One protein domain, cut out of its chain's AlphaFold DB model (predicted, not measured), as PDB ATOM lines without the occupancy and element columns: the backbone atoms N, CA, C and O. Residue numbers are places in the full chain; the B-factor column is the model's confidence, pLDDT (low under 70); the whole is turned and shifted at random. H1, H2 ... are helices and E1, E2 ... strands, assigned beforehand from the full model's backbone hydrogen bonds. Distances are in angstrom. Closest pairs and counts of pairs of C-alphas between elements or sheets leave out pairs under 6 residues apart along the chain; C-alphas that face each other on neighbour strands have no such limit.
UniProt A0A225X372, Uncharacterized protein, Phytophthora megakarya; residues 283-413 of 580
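Overview. This is residues 283 to 413 of the 580 residues of an uncharacterized protein of Phytophthora megakarya (UniProt A0A225X372). What is the main picture? In a rod-shaped whole, the long helix H3 lies beside E4 of a parallel two-stranded ribbon, E3 and E4, with H2 and crosswise H4 packed on H3; the hairpin E1 and E2, with H1 beside it, lies toward one end, where loop residues 347 to 354 stick out, and the loop of residues 384 to 395 makes the other end. What builds it? The 131 printed residues have four named helices and four named strands, in the order E1 E2 H1 H2 E3 H3 H4 E4; the class is mixed, with under half of the residues in named elements. How compact is it? It is only just loose, close to compact, with a radius of gyration of the C-alphas of 17.3 A and spans of 58 by 28 by 27 A.

Along the chain. Where are the strands? E3 is residues 334 to 339, 16.7 A, and E4 residues 407 to 412, 16.9 A, ending at C-alpha 412 (-29.470, -49.254, -45.064). E1 is residues 287 to 290, from C-alpha 287 (-21.778, -57.402, -52.301), and E2 residues 297 to 300. Where are the helices? H3 is residues 365 to 383, 26.6 A; H2 320 to 329, 14.3 A; H1 310 to 316; H4 396 to 401.

Arrangement. How do E3 and E4 pair? They are parallel at 9 degrees, with N 335 and O 407 2.9 A apart; with H3 and H4 between them they make a strand-helix-strand unit, its crossover right-handed. What surrounds H3? Its closest C-alphas to E4 are Tyr 370 and Leu 410, 7.4 A. H2 touches it at a steep tilt of 42 degrees, the same way, closest C-alphas Ala 324 and Leu 373, 5.5 A; H4 touches its residues 374 to 378 alone, about perpendicular at 77 degrees, closest C-alphas Leu 378 and Ala 396, 6.2 A. How is the hairpin placed? E1 and E2 are antiparallel at 152 degrees, N 288 and O 299 3.0 A apart, and E2's closest C-alphas to H2 are Ser 298 and Glu 320, 5.5 A; H1 is near E2 and apart from H2. Are the helix backbones complete? In H1, H2, H3 and H4 every O i to N i+4 pair is within hydrogen-bond range.

Size, cuts and confidence. What is long? The farthest C-alphas, Asp 349 and Arg 390, are 58.1 A apart; the links E3 to H3 and H3 to H4 are long, and the printed part has no cut. Where is confidence low? Mean pLDDT of the printed part is 71.7, with 52 residues under 70, among them 301 to 317 and 341 to 357.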
ATOM      1  N   ASN A 283     -29.091 -62.181 -59.210       37.25
ATOM      2  CA  ASN A 283     -28.418 -60.880 -59.227       37.25
ATOM      3  C   ASN A 283     -29.338 -59.727 -58.787       37.25
ATOM      4  O   ASN A 283     -29.680 -58.820 -59.542       37.25
ATOM      5  N   ARG A 284     -29.699 -59.772 -57.507       43.16
ATOM      6  CA  ARG A 284     -29.901 -58.596 -56.659       43.16
ATOM      7  C   ARG A 284     -28.553 -57.882 -56.482       43.16
ATOM      8  O   ARG A 284     -27.533 -58.371 -56.963       43.16
ATOM      9  N   THR A 285     -28.535 -56.750 -55.781       47.38
ATOM     10  CA  THR A 285     -27.308 -56.018 -55.425       47.38
ATOM     11  C   THR A 285     -26.389 -56.865 -54.542       47.38
ATOM     12  O   THR A 285     -26.389 -56.789 -53.310       47.38
ATOM     13  N   HIS A 286     -25.602 -57.719 -55.191       60.88
ATOM     14  CA  HIS A 286     -24.589 -58.524 -54.548       60.88
ATOM     15  C   HIS A 286     -23.487 -57.607 -54.025       60.88
ATOM     16  O   HIS A 286     -23.043 -56.682 -54.702       60.88
ATOM     17  N   GLY A 287     -23.048 -57.885 -52.805       65.25
ATOM     18  CA  GLY A 287     -21.778 -57.402 -52.301       65.25
ATOM     19  C   GLY A 287     -20.676 -58.410 -52.587       65.25
ATOM     20  O   GLY A 287     -20.939 -59.610 -52.611       65.25
ATOM     21  N   ALA A 288     -19.437 -57.948 -52.707       71.56
ATOM     22  CA  ALA A 288     -18.279 -58.802 -52.460       71.56
ATOM     23  C   ALA A 288     -17.425 -58.230 -51.330       71.56
ATOM     24  O   ALA A 288     -17.547 -57.061 -50.958       71.56
ATOM     25  N   ARG A 289     -16.527 -59.054 -50.799       80.12
ATOM     26  CA  ARG A 289     -15.434 -58.608 -49.937       80.12
ATOM     27  C   ARG A 289     -14.160 -59.360 -50.283       80.12
ATOM     28  O   ARG A 289     -14.181 -60.582 -50.435       80.12
ATOM     29  N   VAL A 290     -13.056 -58.634 -50.362       81.75
ATOM     30  CA  VAL A 290     -11.707 -59.204 -50.429       81.75
ATOM     31  C   VAL A 290     -11.233 -59.371 -48.990       81.75
ATOM     32  O   VAL A 290     -11.320 -58.434 -48.200       81.75
ATOM     33  N   THR A 291     -10.807 -60.580 -48.622       77.88
ATOM     34  CA  THR A 291     -10.546 -60.954 -47.216       77.88
ATOM     35  C   THR A 291      -9.071 -60.979 -46.822       77.88
ATOM     36  O   THR A 291      -8.765 -61.141 -45.642       77.88
ATOM     37  N   ARG A 292      -8.156 -60.864 -47.791       73.94
ATOM     38  CA  ARG A 292      -6.698 -60.846 -47.604       73.94
ATOM     39  C   ARG A 292      -6.066 -60.014 -48.724       73.94
ATOM     40  O   ARG A 292      -6.612 -59.979 -49.819       73.94
ATOM     41  N   GLY A 293      -4.899 -59.421 -48.475       74.19
ATOM     42  CA  GLY A 293      -4.125 -58.683 -49.485       74.19
ATOM     43  C   GLY A 293      -4.224 -57.161 -49.355       74.19
ATOM     44  O   GLY A 293      -4.832 -56.635 -48.428       74.19
ATOM     45  N   SER A 294      -3.598 -56.429 -50.282       76.56
ATOM     46  CA  SER A 294      -3.572 -54.954 -50.273       76.56
ATOM     47  C   SER A 294      -4.939 -54.310 -50.512       76.56
ATOM     48  O   SER A 294      -5.140 -53.150 -50.156       76.56
ATOM     49  N   ASN A 295      -5.864 -55.062 -51.108       81.00
ATOM     50  CA  ASN A 295      -7.185 -54.603 -51.522       81.00
ATOM     51  C   ASN A 295      -8.300 -55.125 -50.592       81.00
ATOM     52  O   ASN A 295      -9.451 -55.237 -50.997       81.00
ATOM     53  N   GLU A 296      -7.961 -55.464 -49.343       84.00
ATOM     54  CA  GLU A 296      -8.925 -55.902 -48.328       84.00
ATOM     55  C   GLU A 296     -10.005 -54.835 -48.057       84.00
ATOM     56  O   GLU A 296      -9.702 -53.680 -47.722       84.00
ATOM     57  N   GLY A 297     -11.269 -55.257 -48.146       83.19
ATOM     58  CA  GLY A 297     -12.447 -54.432 -47.884       83.19
ATOM     59  C   GLY A 297     -13.687 -54.881 -48.660       83.19
ATOM     60  O   GLY A 297     -13.683 -55.919 -49.333       83.19
ATOM     61  N   SER A 298     -14.774 -54.120 -48.530       82.38
ATOM     62  CA  SER A 298     -16.060 -54.413 -49.177       82.38
ATOM     63  C   SER A 298     -16.188 -53.732 -50.541       82.38
ATOM     64  O   SER A 298     -15.726 -52.610 -50.744       82.38
ATOM     65  N   TYR A 299     -16.887 -54.393 -51.458       77.19
ATOM     66  CA  TYR A 299     -17.112 -53.952 -52.830       77.19
ATOM     67  C   TYR A 299     -18.602 -53.958 -53.161       77.19
ATOM     68  O   TYR A 299     -19.298 -54.951 -52.930       77.19
ATOM     69  N   VAL A 300     -19.071 -52.852 -53.738       73.94
ATOM     70  CA  VAL A 300     -20.406 -52.740 -54.331       73.94
ATOM     71  C   VAL A 300     -20.314 -53.164 -55.791       73.94
ATOM     72  O   VAL A 300     -19.520 -52.604 -56.552       73.94
ATOM     73  N   LEU A 301     -21.106 -54.171 -56.156       64.62
ATOM     74  CA  LEU A 301     -21.098 -54.770 -57.484       64.62
ATOM     75  C   LEU A 301     -22.226 -54.193 -58.354       64.62
ATOM     76  O   LEU A 301     -23.303 -53.843 -57.870       64.62
ATOM     77  N   PHE A 302     -21.964 -54.138 -59.652       61.69
ATOM     78  CA  PHE A 302     -22.857 -53.740 -60.734       61.69
ATOM     79  C   PHE A 302     -23.245 -54.962 -61.573       61.69
ATOM     80  O   PHE A 302     -22.659 -56.039 -61.448       61.69
ATOM     81  N   SER A 303     -24.202 -54.786 -62.483       56.78
ATOM     82  CA  SER A 303     -24.615 -55.790 -63.475       56.78
ATOM     83  C   SER A 303     -23.457 -56.357 -64.307       56.78
ATOM     84  O   SER A 303     -23.482 -57.519 -64.704       56.78
ATOM     85  N   GLU A 304     -22.443 -55.536 -64.570       60.12
ATOM     86  CA  GLU A 304     -21.259 -55.840 -65.367       60.12
ATOM     87  C   GLU A 304     -20.087 -56.381 -64.532       60.12
ATOM     88  O   GLU A 304     -19.057 -56.755 -65.099       60.12
ATOM     89  N   THR A 305     -20.211 -56.406 -63.201       60.16
ATOM     90  CA  THR A 305     -19.131 -56.828 -62.308       60.16
ATOM     91  C   THR A 305     -18.853 -58.314 -62.419       60.16
ATOM     92  O   THR A 305     -19.759 -59.148 -62.454       60.16
ATOM     93  N   ARG A 306     -17.566 -58.651 -62.418       60.84
ATOM     94  CA  ARG A 306     -17.087 -60.025 -62.491       60.84
ATOM     95  C   ARG A 306     -16.193 -60.336 -61.305       60.84
ATOM     96  O   ARG A 306     -15.470 -59.480 -60.807       60.84
ATOM     97  N   LEU A 307     -16.296 -61.576 -60.845       66.44
ATOM     98  CA  LEU A 307     -15.695 -62.061 -59.602       66.44
ATOM     99  C   LEU A 307     -14.643 -63.148 -59.865       66.44
ATOM    100  O   LEU A 307     -14.261 -63.871 -58.954       66.44
ATOM    101  N   SER A 308     -14.185 -63.263 -61.117       67.69
ATOM    102  CA  SER A 308     -13.217 -64.265 -61.577       67.69
ATOM    103  C   SER A 308     -11.804 -64.022 -61.041       67.69
ATOM    104  O   SER A 308     -11.020 -64.962 -60.938       67.69
ATOM    105  N   SER A 309     -11.458 -62.770 -60.719       67.75
ATOM    106  CA  SER A 309     -10.191 -62.397 -60.087       67.75
ATOM    107  C   SER A 309     -10.310 -61.086 -59.302       67.75
ATOM    108  O   SER A 309     -11.243 -60.304 -59.494       67.75
ATOM    109  N   GLU A 310      -9.342 -60.831 -58.417       69.56
ATOM    110  CA  GLU A 310      -9.272 -59.598 -57.619       69.56
ATOM    111  C   GLU A 310      -9.021 -58.372 -58.509       69.56
ATOM    112  O   GLU A 310      -9.620 -57.317 -58.305       69.56
ATOM    113  N   GLU A 311      -8.207 -58.533 -59.553       69.25
ATOM    114  CA  GLU A 311      -7.950 -57.508 -60.570       69.25
ATOM    115  C   GLU A 311      -9.224 -57.137 -61.342       69.25
ATOM    116  O   GLU A 311      -9.499 -55.959 -61.562       69.25
ATOM    117  N   GLU A 312     -10.041 -58.125 -61.725       65.56
ATOM    118  CA  GLU A 312     -11.293 -57.887 -62.449       65.56
ATOM    119  C   GLU A 312     -12.357 -57.250 -61.539       65.56
ATOM    120  O   GLU A 312     -13.068 -56.335 -61.964       65.56
ATOM    121  N   LEU A 313     -12.404 -57.643 -60.260       65.88
ATOM    122  CA  LEU A 313     -13.225 -56.996 -59.234       65.88
ATOM    123  C   LEU A 313     -12.832 -55.515 -59.054       65.88
ATOM    124  O   LEU A 313     -13.699 -54.646 -59.093       65.88
ATOM    125  N   LEU A 314     -11.538 -55.202 -58.934       68.19
ATOM    126  CA  LEU A 314     -11.012 -53.829 -58.808       68.19
ATOM    127  C   LEU A 314     -11.294 -52.925 -60.022       68.19
ATOM    128  O   LEU A 314     -11.287 -51.694 -59.898       68.19
ATOM    129  N   LEU A 315     -11.498 -53.525 -61.196       65.06
ATOM    130  CA  LEU A 315     -11.828 -52.832 -62.441       65.06
ATOM    131  C   LEU A 315     -13.335 -52.660 -62.657       65.06
ATOM    132  O   LEU A 315     -13.741 -51.721 -63.341       65.06
ATOM    133  N   THR A 316     -14.151 -53.572 -62.122       62.69
ATOM    134  CA  THR A 316     -15.584 -53.666 -62.445       62.69
ATOM    135  C   THR A 316     -16.521 -53.430 -61.261       62.69
ATOM    136  O   THR A 316     -17.728 -53.372 -61.475       62.69
ATOM    137  N   ALA A 317     -16.007 -53.252 -60.043       67.88
ATOM    138  CA  ALA A 317     -16.746 -52.866 -58.839       67.88
ATOM    139  C   ALA A 317     -16.204 -51.558 -58.238       67.88
ATOM    140  O   ALA A 317     -15.116 -51.106 -58.588       67.88
ATOM    141  N   ILE A 318     -16.946 -50.971 -57.294       75.00
ATOM    142  CA  ILE A 318     -16.469 -49.836 -56.490       75.00
ATOM    143  C   ILE A 318     -16.167 -50.323 -55.074       75.00
ATOM    144  O   ILE A 318     -17.021 -50.916 -54.409       75.00
ATOM    145  N   HIS A 319     -14.954 -50.046 -54.601       81.69
ATOM    146  CA  HIS A 319     -14.547 -50.324 -53.226       81.69
ATOM    147  C   HIS A 319     -15.199 -49.336 -52.240       81.69
ATOM    148  O   HIS A 319     -15.375 -48.161 -52.557       81.69
ATOM    149  N   GLU A 320     -15.495 -49.768 -51.012       81.00
ATOM    150  CA  GLU A 320     -16.153 -48.952 -49.976       81.00
ATOM    151  C   GLU A 320     -15.507 -47.569 -49.751       81.00
ATOM    152  O   GLU A 320     -16.221 -46.575 -49.603       81.00
ATOM    153  N   ARG A 321     -14.168 -47.482 -49.817       83.62
ATOM    154  CA  ARG A 321     -13.423 -46.216 -49.684       83.62
ATOM    155  C   ARG A 321     -13.615 -45.299 -50.891       83.62
ATOM    156  O   ARG A 321     -13.845 -44.110 -50.707       83.62
ATOM    157  N   GLU A 322     -13.575 -45.853 -52.105       77.31
ATOM    158  CA  GLU A 322     -13.821 -45.097 -53.344       77.31
ATOM    159  C   GLU A 322     -15.266 -44.568 -53.363       77.31
ATOM    160  O   GLU A 322     -15.504 -43.407 -53.690       77.31
ATOM    161  N   LEU A 323     -16.238 -45.375 -52.915       78.62
ATOM    162  CA  LEU A 323     -17.630 -44.944 -52.761       78.62
ATOM    163  C   LEU A 323     -17.767 -43.807 -51.733       78.62
ATOM    164  O   LEU A 323     -18.541 -42.872 -51.948       78.62
ATOM    165  N   ALA A 324     -17.024 -43.867 -50.624       76.75
ATOM    166  CA  ALA A 324     -17.053 -42.830 -49.596       76.75
ATOM    167  C   ALA A 324     -16.463 -41.507 -50.118       76.75
ATOM    168  O   ALA A 324     -17.045 -40.446 -49.886       76.75
ATOM    169  N   GLU A 325     -15.363 -41.565 -50.873       75.88
ATOM    170  CA  GLU A 325     -14.774 -40.414 -51.571       75.88
ATOM    171  C   GLU A 325     -15.768 -39.809 -52.572       75.88
ATOM    172  O   GLU A 325     -16.104 -38.628 -52.465       75.88
ATOM    173  N   MET A 326     -16.355 -40.631 -53.450       77.44
ATOM    174  CA  MET A 326     -17.361 -40.186 -54.420       77.44
ATOM    175  C   MET A 326     -18.570 -39.507 -53.760       77.44
ATOM    176  O   MET A 326     -19.010 -38.459 -54.230       77.44
ATOM    177  N   ILE A 327     -19.107 -40.052 -52.660       72.12
ATOM    178  CA  ILE A 327     -20.225 -39.418 -51.940       72.12
ATOM    179  C   ILE A 327     -19.784 -38.127 -51.240       72.12
ATOM    180  O   ILE A 327     -20.547 -37.156 -51.227       72.12
ATOM    181  N   ASN A 328     -18.591 -38.092 -50.644       75.00
ATOM    182  CA  ASN A 328     -18.054 -36.909 -49.972       75.00
ATOM    183  C   ASN A 328     -17.865 -35.732 -50.943       75.00
ATOM    184  O   ASN A 328     -18.224 -34.603 -50.600       75.00
ATOM    185  N   ASP A 329     -17.382 -36.013 -52.153       71.94
ATOM    186  CA  ASP A 329     -17.007 -35.007 -53.149       71.94
ATOM    187  C   ASP A 329     -18.204 -34.328 -53.835       71.94
ATOM    188  O   ASP A 329     -18.063 -33.214 -54.345       71.94
ATOM    189  N   ILE A 330     -19.408 -34.920 -53.778       69.25
ATOM    190  CA  ILE A 330     -20.647 -34.255 -54.222       69.25
ATOM    191  C   ILE A 330     -20.830 -32.948 -53.415       69.25
ATOM    192  O   ILE A 330     -20.980 -33.014 -52.186       69.25
ATOM    193  N   PRO A 331     -20.867 -31.761 -54.050       64.44
ATOM    194  CA  PRO A 331     -20.783 -30.470 -53.362       64.44
ATOM    195  C   PRO A 331     -22.135 -29.995 -52.796       64.44
ATOM    196  O   PRO A 331     -22.612 -28.912 -53.113       64.44
ATOM    197  N   CYS A 332     -22.755 -30.790 -51.924       67.00
ATOM    198  CA  CYS A 332     -24.021 -30.462 -51.261       67.00
ATOM    199  C   CYS A 332     -23.862 -30.272 -49.740       67.00
ATOM    200  O   CYS A 332     -23.040 -30.923 -49.090       67.00
ATOM    201  N   LYS A 333     -24.668 -29.366 -49.161       69.75
ATOM    202  CA  LYS A 333     -24.693 -29.088 -47.708       69.75
ATOM    203  C   LYS A 333     -25.304 -30.244 -46.908       69.75
ATOM    204  O   LYS A 333     -24.806 -30.572 -45.836       69.75
ATOM    205  N   ASN A 334     -26.367 -30.837 -47.448       75.81
ATOM    206  CA  ASN A 334     -27.127 -31.923 -46.843       75.81
ATOM    207  C   ASN A 334     -27.027 -33.163 -47.736       75.81
ATOM    208  O   ASN A 334     -27.095 -33.043 -48.960       75.81
ATOM    209  N   LYS A 335     -26.895 -34.346 -47.133       77.06
ATOM    210  CA  LYS A 335     -26.825 -35.630 -47.839       77.06
ATOM    211  C   LYS A 335     -27.855 -36.597 -47.255       77.06
ATOM    212  O   LYS A 335     -27.949 -36.749 -46.041       77.06
ATOM    213  N   PHE A 336     -28.603 -37.269 -48.124       76.31
ATOM    214  CA  PHE A 336     -29.423 -38.428 -47.774       76.31
ATOM    215  C   PHE A 336     -28.924 -39.595 -48.623       76.31
ATOM    216  O   PHE A 336     -28.968 -39.518 -49.849       76.31
ATOM    217  N   VAL A 337     -28.425 -40.649 -47.984       79.38
ATOM    218  CA  VAL A 337     -27.873 -41.830 -48.654       79.38
ATOM    219  C   VAL A 337     -28.673 -43.049 -48.214       79.38
ATOM    220  O   VAL A 337     -28.745 -43.343 -47.024       79.38
ATOM    221  N   ALA A 338     -29.276 -43.741 -49.178       75.69
ATOM    222  CA  ALA A 338     -29.999 -44.992 -48.981       75.69
ATOM    223  C   ALA A 338     -29.228 -46.125 -49.671       75.69
ATOM    224  O   ALA A 338     -28.910 -46.009 -50.854       75.69
ATOM    225  N   LEU A 339     -28.928 -47.196 -48.941       75.12
ATOM    226  CA  LEU A 339     -28.182 -48.360 -49.418       75.12
ATOM    227  C   LEU A 339     -29.057 -49.615 -49.341       75.12
ATOM    228  O   LEU A 339     -29.664 -49.896 -48.311       75.12
ATOM    229  N   GLU A 340     -29.100 -50.387 -50.422       73.12
ATOM    230  CA  GLU A 340     -29.662 -51.739 -50.428       73.12
ATOM    231  C   GLU A 340     -28.618 -52.708 -50.974       73.12
ATOM    232  O   GLU A 340     -28.290 -52.690 -52.160       73.12
ATOM    233  N   LEU A 341     -28.075 -53.532 -50.083       68.56
ATOM    234  CA  LEU A 341     -26.933 -54.403 -50.330       68.56
ATOM    235  C   LEU A 341     -27.191 -55.735 -49.620       68.56
ATOM    236  O   LEU A 341     -27.630 -55.730 -48.473       68.56
ATOM    237  N   CYS A 342     -26.938 -56.864 -50.283       62.22
ATOM    238  CA  CYS A 342     -27.091 -58.181 -49.658       62.22
ATOM    239  C   CYS A 342     -25.874 -58.522 -48.778       62.22
ATOM    240  O   CYS A 342     -24.735 -58.494 -49.256       62.22
ATOM    241  N   GLN A 343     -26.113 -58.873 -47.510       55.88
ATOM    242  CA  GLN A 343     -25.064 -59.150 -46.516       55.88
ATOM    243  C   GLN A 343     -24.925 -60.661 -46.205       55.88
ATOM    244  O   GLN A 343     -23.821 -61.123 -45.908       55.88
ATOM    245  N   ALA A 344     -25.991 -61.457 -46.357       52.53
ATOM    246  CA  ALA A 344     -26.027 -62.881 -46.022       52.53
ATOM    247  C   ALA A 344     -26.597 -63.777 -47.139       52.53
ATOM    248  O   ALA A 344     -27.808 -63.953 -47.278       52.53
ATOM    249  N   GLN A 345     -25.704 -64.452 -47.874       46.50
ATOM    250  CA  GLN A 345     -26.011 -65.723 -48.546       46.50
ATOM    251  C   GLN A 345     -24.743 -66.575 -48.776       46.50
ATOM    252  O   GLN A 345     -24.319 -66.814 -49.898       46.50
ATOM    253  N   GLU A 346     -24.142 -67.065 -47.687       41.16
ATOM    254  CA  GLU A 346     -23.367 -68.318 -47.723       41.16
ATOM    255  C   GLU A 346     -24.207 -69.381 -46.984       41.16
ATOM    256  O   GLU A 346     -24.688 -69.088 -45.880       41.16
ATOM    257  N   PRO A 347     -24.424 -70.591 -47.538       41.88
ATOM    258  CA  PRO A 347     -24.857 -71.725 -46.724       41.88
ATOM    259  C   PRO A 347     -23.805 -71.994 -45.635       41.88
ATOM    260  O   PRO A 347     -22.640 -71.632 -45.778       41.88
ATOM    261  N   LYS A 348     -24.200 -72.617 -44.518       43.53
ATOM    262  CA  LYS A 348     -23.285 -72.867 -43.382       43.53
ATOM    263  C   LYS A 348     -22.237 -73.957 -43.645       43.53
ATOM    264  O   LYS A 348     -21.411 -74.214 -42.771       43.53
ATOM    265  N   ASP A 349     -22.273 -74.559 -44.824       39.97
ATOM    266  CA  ASP A 349     -21.484 -75.714 -45.215       39.97
ATOM    267  C   ASP A 349     -20.560 -75.326 -46.381       39.97
ATOM    268  O   ASP A 349     -20.953 -74.556 -47.254       39.97
ATOM    269  N   GLU A 350     -19.338 -75.866 -46.362       39.09
ATOM    270  CA  GLU A 350     -18.206 -75.555 -47.260       39.09
ATOM    271  C   GLU A 350     -17.465 -74.228 -46.988       39.09
ATOM    272  O   GLU A 350     -17.371 -73.318 -47.810       39.09
ATOM    273  N   ILE A 351     -16.782 -74.183 -45.835       42.66
ATOM    274  CA  ILE A 351     -15.593 -73.333 -45.663       42.66
ATOM    275  C   ILE A 351     -14.462 -73.904 -46.535       42.66
ATOM    276  O   ILE A 351     -13.622 -74.670 -46.062       42.66
ATOM    277  N   ILE A 352     -14.422 -73.518 -47.810       41.56
ATOM    278  CA  ILE A 352     -13.220 -73.664 -48.636       41.56
ATOM    279  C   ILE A 352     -12.337 -72.445 -48.352       41.56
ATOM    280  O   ILE A 352     -12.603 -71.328 -48.784       41.56
ATOM    281  N   GLU A 353     -11.283 -72.650 -47.565       42.78
ATOM    282  CA  GLU A 353     -10.422 -71.591 -47.006       42.78
ATOM    283  C   GLU A 353      -9.467 -70.918 -48.023       42.78
ATOM    284  O   GLU A 353      -8.516 -70.229 -47.639       42.78
ATOM    285  N   VAL A 354      -9.715 -71.141 -49.317       47.69
ATOM    286  CA  VAL A 354      -8.804 -70.862 -50.437       47.69
ATOM    287  C   VAL A 354      -9.149 -69.556 -51.164       47.69
ATOM    288  O   VAL A 354      -8.239 -68.878 -51.634       47.69
ATOM    289  N   ASP A 355     -10.424 -69.158 -51.204       57.28
ATOM    290  CA  ASP A 355     -10.858 -68.014 -52.012       57.28
ATOM    291  C   ASP A 355     -10.665 -66.666 -51.295       57.28
ATOM    292  O   ASP A 355     -11.249 -66.379 -50.244       57.28
ATOM    293  N   THR A 356      -9.842 -65.803 -51.900       66.00
ATOM    294  CA  THR A 356      -9.555 -64.440 -51.418       66.00
ATOM    295  C   THR A 356     -10.805 -63.552 -51.429       66.00
ATOM    296  O   THR A 356     -10.993 -62.725 -50.528       66.00
ATOM    297  N   ILE A 357     -11.667 -63.742 -52.433       68.75
ATOM    298  CA  ILE A 357     -12.923 -63.016 -52.655       68.75
ATOM    299  C   ILE A 357     -14.075 -63.828 -52.064       68.75
ATOM    300  O   ILE A 357     -14.185 -65.023 -52.312       68.75
ATOM    301  N   ARG A 358     -14.985 -63.173 -51.337       70.12
ATOM    302  CA  ARG A 358     -16.273 -63.764 -50.946       70.12
ATOM    303  C   ARG A 358     -17.438 -62.956 -51.490       70.12
ATOM    304  O   ARG A 358     -17.393 -61.728 -51.480       70.12
ATOM    305  N   HIS A 359     -18.507 -63.647 -51.871       65.94
ATOM    306  CA  HIS A 359     -19.723 -63.097 -52.485       65.94
ATOM    307  C   HIS A 359     -20.682 -62.432 -51.473       65.94
ATOM    308  O   HIS A 359     -21.899 -62.598 -51.546       65.94
ATOM    309  N   ARG A 360     -20.138 -61.703 -50.490       68.75
ATOM    310  CA  ARG A 360     -20.912 -60.899 -49.537       68.75
ATOM    311  C   ARG A 360     -20.154 -59.656 -49.097       68.75
ATOM    312  O   ARG A 360     -18.933 -59.695 -48.954       68.75
ATOM    313  N   ILE A 361     -20.883 -58.588 -48.799       71.00
ATOM    314  CA  ILE A 361     -20.337 -57.418 -48.103       71.00
ATOM    315  C   ILE A 361     -19.952 -57.782 -46.655       71.00
ATOM    316  O   ILE A 361     -20.425 -58.767 -46.083       71.00
ATOM    317  N   HIS A 362     -19.019 -57.037 -46.064       70.19
ATOM    318  CA  HIS A 362     -18.610 -57.249 -44.680       70.19
ATOM    319  C   HIS A 362     -19.687 -56.760 -43.693       70.19
ATOM    320  O   HIS A 362     -20.246 -55.686 -43.875       70.19
ATOM    321  N   GLU A 363     -19.931 -57.488 -42.597       69.50
ATOM    322  CA  GLU A 363     -20.940 -57.128 -41.576       69.50
ATOM    323  C   GLU A 363     -20.735 -55.727 -40.973       69.50
ATOM    324  O   GLU A 363     -21.671 -55.076 -40.519       69.50
ATOM    325  N   GLN A 364     -19.492 -55.245 -40.954       73.31
ATOM    326  CA  GLN A 364     -19.159 -53.914 -40.445       73.31
ATOM    327  C   GLN A 364     -19.125 -52.834 -41.534       73.31
ATOM    328  O   GLN A 364     -18.784 -51.699 -41.214       73.31
ATOM    329  N   PHE A 365     -19.476 -53.144 -42.786       81.19
ATOM    330  CA  PHE A 365     -19.459 -52.187 -43.895       81.19
ATOM    331  C   PHE A 365     -20.236 -50.915 -43.556       81.19
ATOM    332  O   PHE A 365     -19.671 -49.832 -43.610       81.19
ATOM    333  N   PHE A 366     -21.489 -51.029 -43.111       79.75
ATOM    334  CA  PHE A 366     -22.334 -49.869 -42.827       79.75
ATOM    335  C   PHE A 366     -21.723 -48.880 -41.800       79.75
ATOM    336  O   PHE A 366     -21.583 -47.694 -42.123       79.75
ATOM    337  N   PRO A 367     -21.263 -49.310 -40.601       84.31
ATOM    338  CA  PRO A 367     -20.568 -48.413 -39.674       84.31
ATOM    339  C   PRO A 367     -19.153 -48.003 -40.129       84.31
ATOM    340  O   PRO A 367     -18.730 -46.883 -39.827       84.31
ATOM    341  N   GLN A 368     -18.408 -48.851 -40.852       85.88
ATOM    342  CA  GLN A 368     -17.080 -48.500 -41.383       85.88
ATOM    343  C   GLN A 368     -17.183 -47.419 -42.470       85.88
ATOM    344  O   GLN A 368     -16.446 -46.435 -42.426       85.88
ATOM    345  N   PHE A 369     -18.150 -47.545 -43.374       85.12
ATOM    346  CA  PHE A 369     -18.472 -46.597 -44.433       85.12
ATOM    347  C   PHE A 369     -18.873 -45.226 -43.870       85.12
ATOM    348  O   PHE A 369     -18.319 -44.198 -44.264       85.12
ATOM    349  N   TYR A 370     -19.752 -45.198 -42.860       88.25
ATOM    350  CA  TYR A 370     -20.090 -43.958 -42.154       88.25
ATOM    351  C   TYR A 370     -18.857 -43.295 -41.517       88.25
ATOM    352  O   TYR A 370     -18.648 -42.088 -41.655       88.25
ATOM    353  N   LYS A 371     -17.990 -44.084 -40.867       89.94
ATOM    354  CA  LYS A 371     -16.738 -43.592 -40.273       89.94
ATOM    355  C   LYS A 371     -15.781 -43.019 -41.327       89.94
ATOM    356  O   LYS A 371     -15.172 -41.981 -41.071       89.94
ATOM    357  N   GLN A 372     -15.671 -43.647 -42.500       88.56
ATOM    358  CA  GLN A 372     -14.868 -43.143 -43.621       88.56
ATOM    359  C   GLN A 372     -15.400 -41.792 -44.122       88.56
ATOM    360  O   GLN A 372     -14.622 -40.848 -44.255       88.56
ATOM    361  N   LEU A 373     -16.721 -41.642 -44.287       85.62
ATOM    362  CA  LEU A 373     -17.343 -40.365 -44.661       85.62
ATOM    363  C   LEU A 373     -17.057 -39.245 -43.638       85.62
ATOM    364  O   LEU A 373     -16.707 -38.132 -44.029       85.62
ATOM    365  N   VAL A 374     -17.133 -39.535 -42.333       89.06
ATOM    366  CA  VAL A 374     -16.774 -38.574 -41.266       89.06
ATOM    367  C   VAL A 374     -15.286 -38.195 -41.326       89.06
ATOM    368  O   VAL A 374     -14.940 -37.022 -41.168       89.06
ATOM    369  N   GLN A 375     -14.389 -39.154 -41.587       90.69
ATOM    370  CA  GLN A 375     -12.945 -38.908 -41.707       90.69
ATOM    371  C   GLN A 375     -12.586 -38.068 -42.942       90.69
ATOM    372  O   GLN A 375     -11.803 -37.122 -42.830       90.69
ATOM    373  N   LEU A 376     -13.186 -38.361 -44.099       86.94
ATOM    374  CA  LEU A 376     -13.032 -37.569 -45.325       86.94
ATOM    375  C   LEU A 376     -13.551 -36.141 -45.127       86.94
ATOM    376  O   LEU A 376     -12.882 -35.173 -45.496       86.94
ATOM    377  N   ARG A 377     -14.694 -35.988 -44.447       87.06
ATOM    378  CA  ARG A 377     -15.230 -34.670 -44.106       87.06
ATOM    379  C   ARG A 377     -14.301 -33.890 -43.177       87.06
ATOM    380  O   ARG A 377     -14.060 -32.710 -43.426       87.06
ATOM    381  N   LEU A 378     -13.761 -34.534 -42.139       88.38
ATOM    382  CA  LEU A 378     -12.780 -33.938 -41.227       88.38
ATOM    383  C   LEU A 378     -11.542 -33.440 -41.988       88.38
ATOM    384  O   LEU A 378     -11.143 -32.291 -41.804       88.38
ATOM    385  N   LYS A 379     -10.978 -34.267 -42.878       87.75
ATOM    386  CA  LYS A 379      -9.843 -33.898 -43.737       87.75
ATOM    387  C   LYS A 379     -10.162 -32.655 -44.580       87.75
ATOM    388  O   LYS A 379      -9.442 -31.664 -44.492       87.75
ATOM    389  N   ASN A 380     -11.294 -32.655 -45.287       84.56
ATOM    390  CA  ASN A 380     -11.726 -31.524 -46.117       84.56
ATOM    391  C   ASN A 380     -11.957 -30.227 -45.313       84.56
ATOM    392  O   ASN A 380     -11.726 -29.133 -45.829       84.56
ATOM    393  N   LEU A 381     -12.413 -30.313 -44.059       83.88
ATOM    394  CA  LEU A 381     -12.578 -29.146 -43.181       83.88
ATOM    395  C   LEU A 381     -11.229 -28.601 -42.680       83.88
ATOM    396  O   LEU A 381     -11.044 -27.381 -42.651       83.88
ATOM    397  N   LEU A 382     -10.281 -29.483 -42.345       85.31
ATOM    398  CA  LEU A 382      -8.914 -29.112 -41.957       85.31
ATOM    399  C   LEU A 382      -8.156 -28.445 -43.114       85.31
ATOM    400  O   LEU A 382      -7.547 -27.396 -42.913       85.31
ATOM    401  N   GLU A 383      -8.240 -28.998 -44.327       84.94
ATOM    402  CA  GLU A 383      -7.614 -28.439 -45.537       84.94
ATOM    403  C   GLU A 383      -8.177 -27.058 -45.904       84.94
ATOM    404  O   GLU A 383      -7.435 -26.166 -46.313       84.94
ATOM    405  N   ARG A 384      -9.479 -26.835 -45.677       80.75
ATOM    406  CA  ARG A 384     -10.129 -25.520 -45.832       80.75
ATOM    407  C   ARG A 384      -9.810 -24.537 -44.699       80.75
ATOM    408  O   ARG A 384     -10.303 -23.411 -44.722       80.75
ATOM    409  N   GLY A 385      -9.022 -24.938 -43.699       76.31
ATOM    410  CA  GLY A 385      -8.656 -24.099 -42.559       76.31
ATOM    411  C   GLY A 385      -9.822 -23.763 -41.625       76.31
ATOM    412  O   GLY A 385      -9.726 -22.792 -40.869       76.31
ATOM    413  N   VAL A 386     -10.917 -24.535 -41.662       75.44
ATOM    414  CA  VAL A 386     -12.092 -24.303 -40.812       75.44
ATOM    415  C   VAL A 386     -11.703 -24.535 -39.355       75.44
ATOM    416  O   VAL A 386     -11.308 -25.632 -38.962       75.44
ATOM    417  N   ARG A 387     -11.825 -23.486 -38.541       65.12
ATOM    418  CA  ARG A 387     -11.629 -23.544 -37.092       65.12
ATOM    419  C   ARG A 387     -12.971 -23.374 -36.403       65.12
ATOM    420  O   ARG A 387     -13.739 -22.484 -36.760       65.12
ATOM    421  N   LEU A 388     -13.215 -24.213 -35.404       65.00
ATOM    422  CA  LEU A 388     -14.285 -24.013 -34.433       65.00
ATOM    423  C   LEU A 388     -13.950 -22.836 -33.502       65.00
ATOM    424  O   LEU A 388     -12.967 -22.112 -33.703       65.00
ATOM    425  N   SER A 389     -14.789 -22.634 -32.483       61.56
ATOM    426  CA  SER A 389     -14.551 -21.665 -31.413       61.56
ATOM    427  C   SER A 389     -13.119 -21.790 -30.851       61.56
ATOM    428  O   SER A 389     -12.515 -22.861 -30.890       61.56
ATOM    429  N   ARG A 390     -12.540 -20.688 -30.340       56.16
ATOM    430  CA  ARG A 390     -11.090 -20.562 -30.026       56.16
ATOM    431  C   ARG A 390     -10.495 -21.631 -29.085       56.16
ATOM    432  O   ARG A 390      -9.276 -21.666 -28.937       56.16
ATOM    433  N   THR A 391     -11.318 -22.456 -28.448       58.38
ATOM    434  CA  THR A 391     -10.942 -23.502 -27.486       58.38
ATOM    435  C   THR A 391     -11.158 -24.936 -27.980       58.38
ATOM    436  O   THR A 391     -10.602 -25.854 -27.381       58.38
ATOM    437  N   GLU A 392     -11.919 -25.164 -29.053       66.56
ATOM    438  CA  GLU A 392     -12.286 -26.515 -29.499       66.56
ATOM    439  C   GLU A 392     -11.392 -27.012 -30.639       66.56
ATOM    440  O   GLU A 392     -11.241 -26.373 -31.684       66.56
ATOM    441  N   LYS A 393     -10.802 -28.197 -30.450       77.19
ATOM    442  CA  LYS A 393     -10.096 -28.908 -31.520       77.19
ATOM    443  C   LYS A 393     -11.121 -29.603 -32.409       77.19
ATOM    444  O   LYS A 393     -11.989 -30.304 -31.906       77.19
ATOM    445  N   LEU A 394     -10.974 -29.459 -33.722       81.94
ATOM    446  CA  LEU A 394     -11.790 -30.180 -34.692       81.94
ATOM    447  C   LEU A 394     -11.405 -31.672 -34.675       81.94
ATOM    448  O   LEU A 394     -10.320 -32.031 -35.134       81.94
ATOM    449  N   THR A 395     -12.268 -32.532 -34.128       86.06
ATOM    450  CA  THR A 395     -12.089 -33.996 -34.115       86.06
ATOM    451  C   THR A 395     -13.193 -34.697 -34.911       86.06
ATOM    452  O   THR A 395     -14.186 -34.081 -35.302       86.06
ATOM    453  N   ALA A 396     -13.037 -36.003 -35.157       83.75
ATOM    454  CA  ALA A 396     -14.060 -36.806 -35.834       83.75
ATOM    455  C   ALA A 396     -15.389 -36.827 -35.057       83.75
ATOM    456  O   ALA A 396     -16.450 -36.710 -35.664       83.75
ATOM    457  N   GLU A 397     -15.330 -36.887 -33.724       84.88
ATOM    458  CA  GLU A 397     -16.507 -36.797 -32.852       84.88
ATOM    459  C   GLU A 397     -17.204 -35.440 -33.010       84.88
ATOM    460  O   GLU A 397     -18.427 -35.389 -33.129       84.88
ATOM    461  N   THR A 398     -16.448 -34.339 -33.103       82.62
ATOM    462  CA  THR A 398     -17.024 -33.002 -33.322       82.62
ATOM    463  C   THR A 398     -17.691 -32.873 -34.691       82.62
ATOM    464  O   THR A 398     -18.734 -32.239 -34.806       82.62
ATOM    465  N   VAL A 399     -17.125 -33.492 -35.733       84.12
ATOM    466  CA  VAL A 399     -17.739 -33.536 -37.071       84.12
ATOM    467  C   VAL A 399     -19.013 -34.388 -37.070       84.12
ATOM    468  O   VAL A 399     -19.995 -33.992 -37.682       84.12
ATOM    469  N   GLN A 400     -19.032 -35.519 -36.359       84.44
ATOM    470  CA  GLN A 400     -20.202 -36.400 -36.249       84.44
ATOM    471  C   GLN A 400     -21.350 -35.786 -35.421       84.44
ATOM    472  O   GLN A 400     -22.526 -36.036 -35.692       84.44
ATOM    473  N   THR A 401     -21.017 -35.000 -34.396       82.81
ATOM    474  CA  THR A 401     -21.997 -34.411 -33.465       82.81
ATOM    475  C   THR A 401     -22.495 -33.026 -33.866       82.81
ATOM    476  O   THR A 401     -23.563 -32.626 -33.407       82.81
ATOM    477  N   ASN A 402     -21.776 -32.305 -34.733       82.44
ATOM    478  CA  ASN A 402     -22.176 -30.981 -35.202       82.44
ATOM    479  C   ASN A 402     -22.775 -31.027 -36.632       82.44
ATOM    480  O   ASN A 402     -22.023 -31.128 -37.610       82.44
ATOM    481  N   PRO A 403     -24.103 -30.863 -36.790       78.12
ATOM    482  CA  PRO A 403     -24.769 -30.908 -38.096       78.12
ATOM    483  C   PRO A 403     -24.400 -29.749 -39.033       78.12
ATOM    484  O   PRO A 403     -24.563 -29.875 -40.245       78.12
ATOM    485  N   GLU A 404     -23.874 -28.627 -38.530       79.56
ATOM    486  CA  GLU A 404     -23.377 -27.547 -39.394       79.56
ATOM    487  C   GLU A 404     -22.099 -27.958 -40.139       79.56
ATOM    488  O   GLU A 404     -21.855 -27.517 -41.266       79.56
ATOM    489  N   LEU A 405     -21.295 -28.835 -39.528       81.00
ATOM    490  CA  LEU A 405     -20.093 -29.391 -40.140       81.00
ATOM    491  C   LEU A 405     -20.429 -30.550 -41.082       81.00
ATOM    492  O   LEU A 405     -19.819 -30.647 -42.154       81.00
ATOM    493  N   PHE A 406     -21.382 -31.410 -40.710       82.44
ATOM    494  CA  PHE A 406     -21.728 -32.619 -41.459       82.44
ATOM    495  C   PHE A 406     -23.201 -33.022 -41.276       82.44
ATOM    496  O   PHE A 406     -23.575 -33.635 -40.281       82.44
ATOM    497  N   ASN A 407     -24.038 -32.715 -42.271       80.19
ATOM    498  CA  ASN A 407     -25.468 -33.030 -42.256       80.19
ATOM    499  C   ASN A 407     -25.761 -34.220 -43.199       80.19
ATOM    500  O   ASN A 407     -26.051 -34.033 -44.384       80.19
ATOM    501  N   LEU A 408     -25.627 -35.451 -42.689       82.44
ATOM    502  CA  LEU A 408     -25.810 -36.705 -43.438       82.44
ATOM    503  C   LEU A 408     -26.808 -37.637 -42.730       82.44
ATOM    504  O   LEU A 408     -26.553 -38.046 -41.600       82.44
ATOM    505  N   ILE A 409     -27.864 -38.059 -43.434       79.88
ATOM    506  CA  ILE A 409     -28.583 -39.307 -43.119       79.88
ATOM    507  C   ILE A 409     -27.976 -40.425 -43.955       79.88
ATOM    508  O   ILE A 409     -27.923 -40.319 -45.182       79.88
ATOM    509  N   LEU A 410     -27.574 -41.507 -43.295       82.56
ATOM    510  CA  LEU A 410     -27.215 -42.762 -43.942       82.56
ATOM    511  C   LEU A 410     -28.199 -43.848 -43.488       82.56
ATOM    512  O   LEU A 410     -28.356 -44.078 -42.291       82.56
ATOM    513  N   MET A 411     -28.865 -44.498 -44.438       81.12
ATOM    514  CA  MET A 411     -29.890 -45.520 -44.224       81.12
ATOM    515  C   MET A 411     -29.535 -46.778 -45.019       81.12
ATOM    516  O   MET A 411     -29.196 -46.678 -46.194       81.12
ATOM    517  N   GLU A 412     -29.647 -47.954 -44.410       78.94
ATOM    518  CA  GLU A 412     -29.470 -49.254 -45.064       78.94
ATOM    519  C   GLU A 412     -30.738 -50.101 -44.938       78.94
ATOM    520  O   GLU A 412     -31.460 -50.012 -43.941       78.94
ATOM    521  N   SER A 413     -31.027 -50.895 -45.971       71.25
ATOM    522  CA  SER A 413     -32.286 -51.626 -46.135       71.25
ATOM    523  C   SER A 413     -32.628 -52.564 -44.978       71.25
ATOM    524  O   SER A 413     -33.797 -52.643 -44.588       71.25
TER     525      SER A 413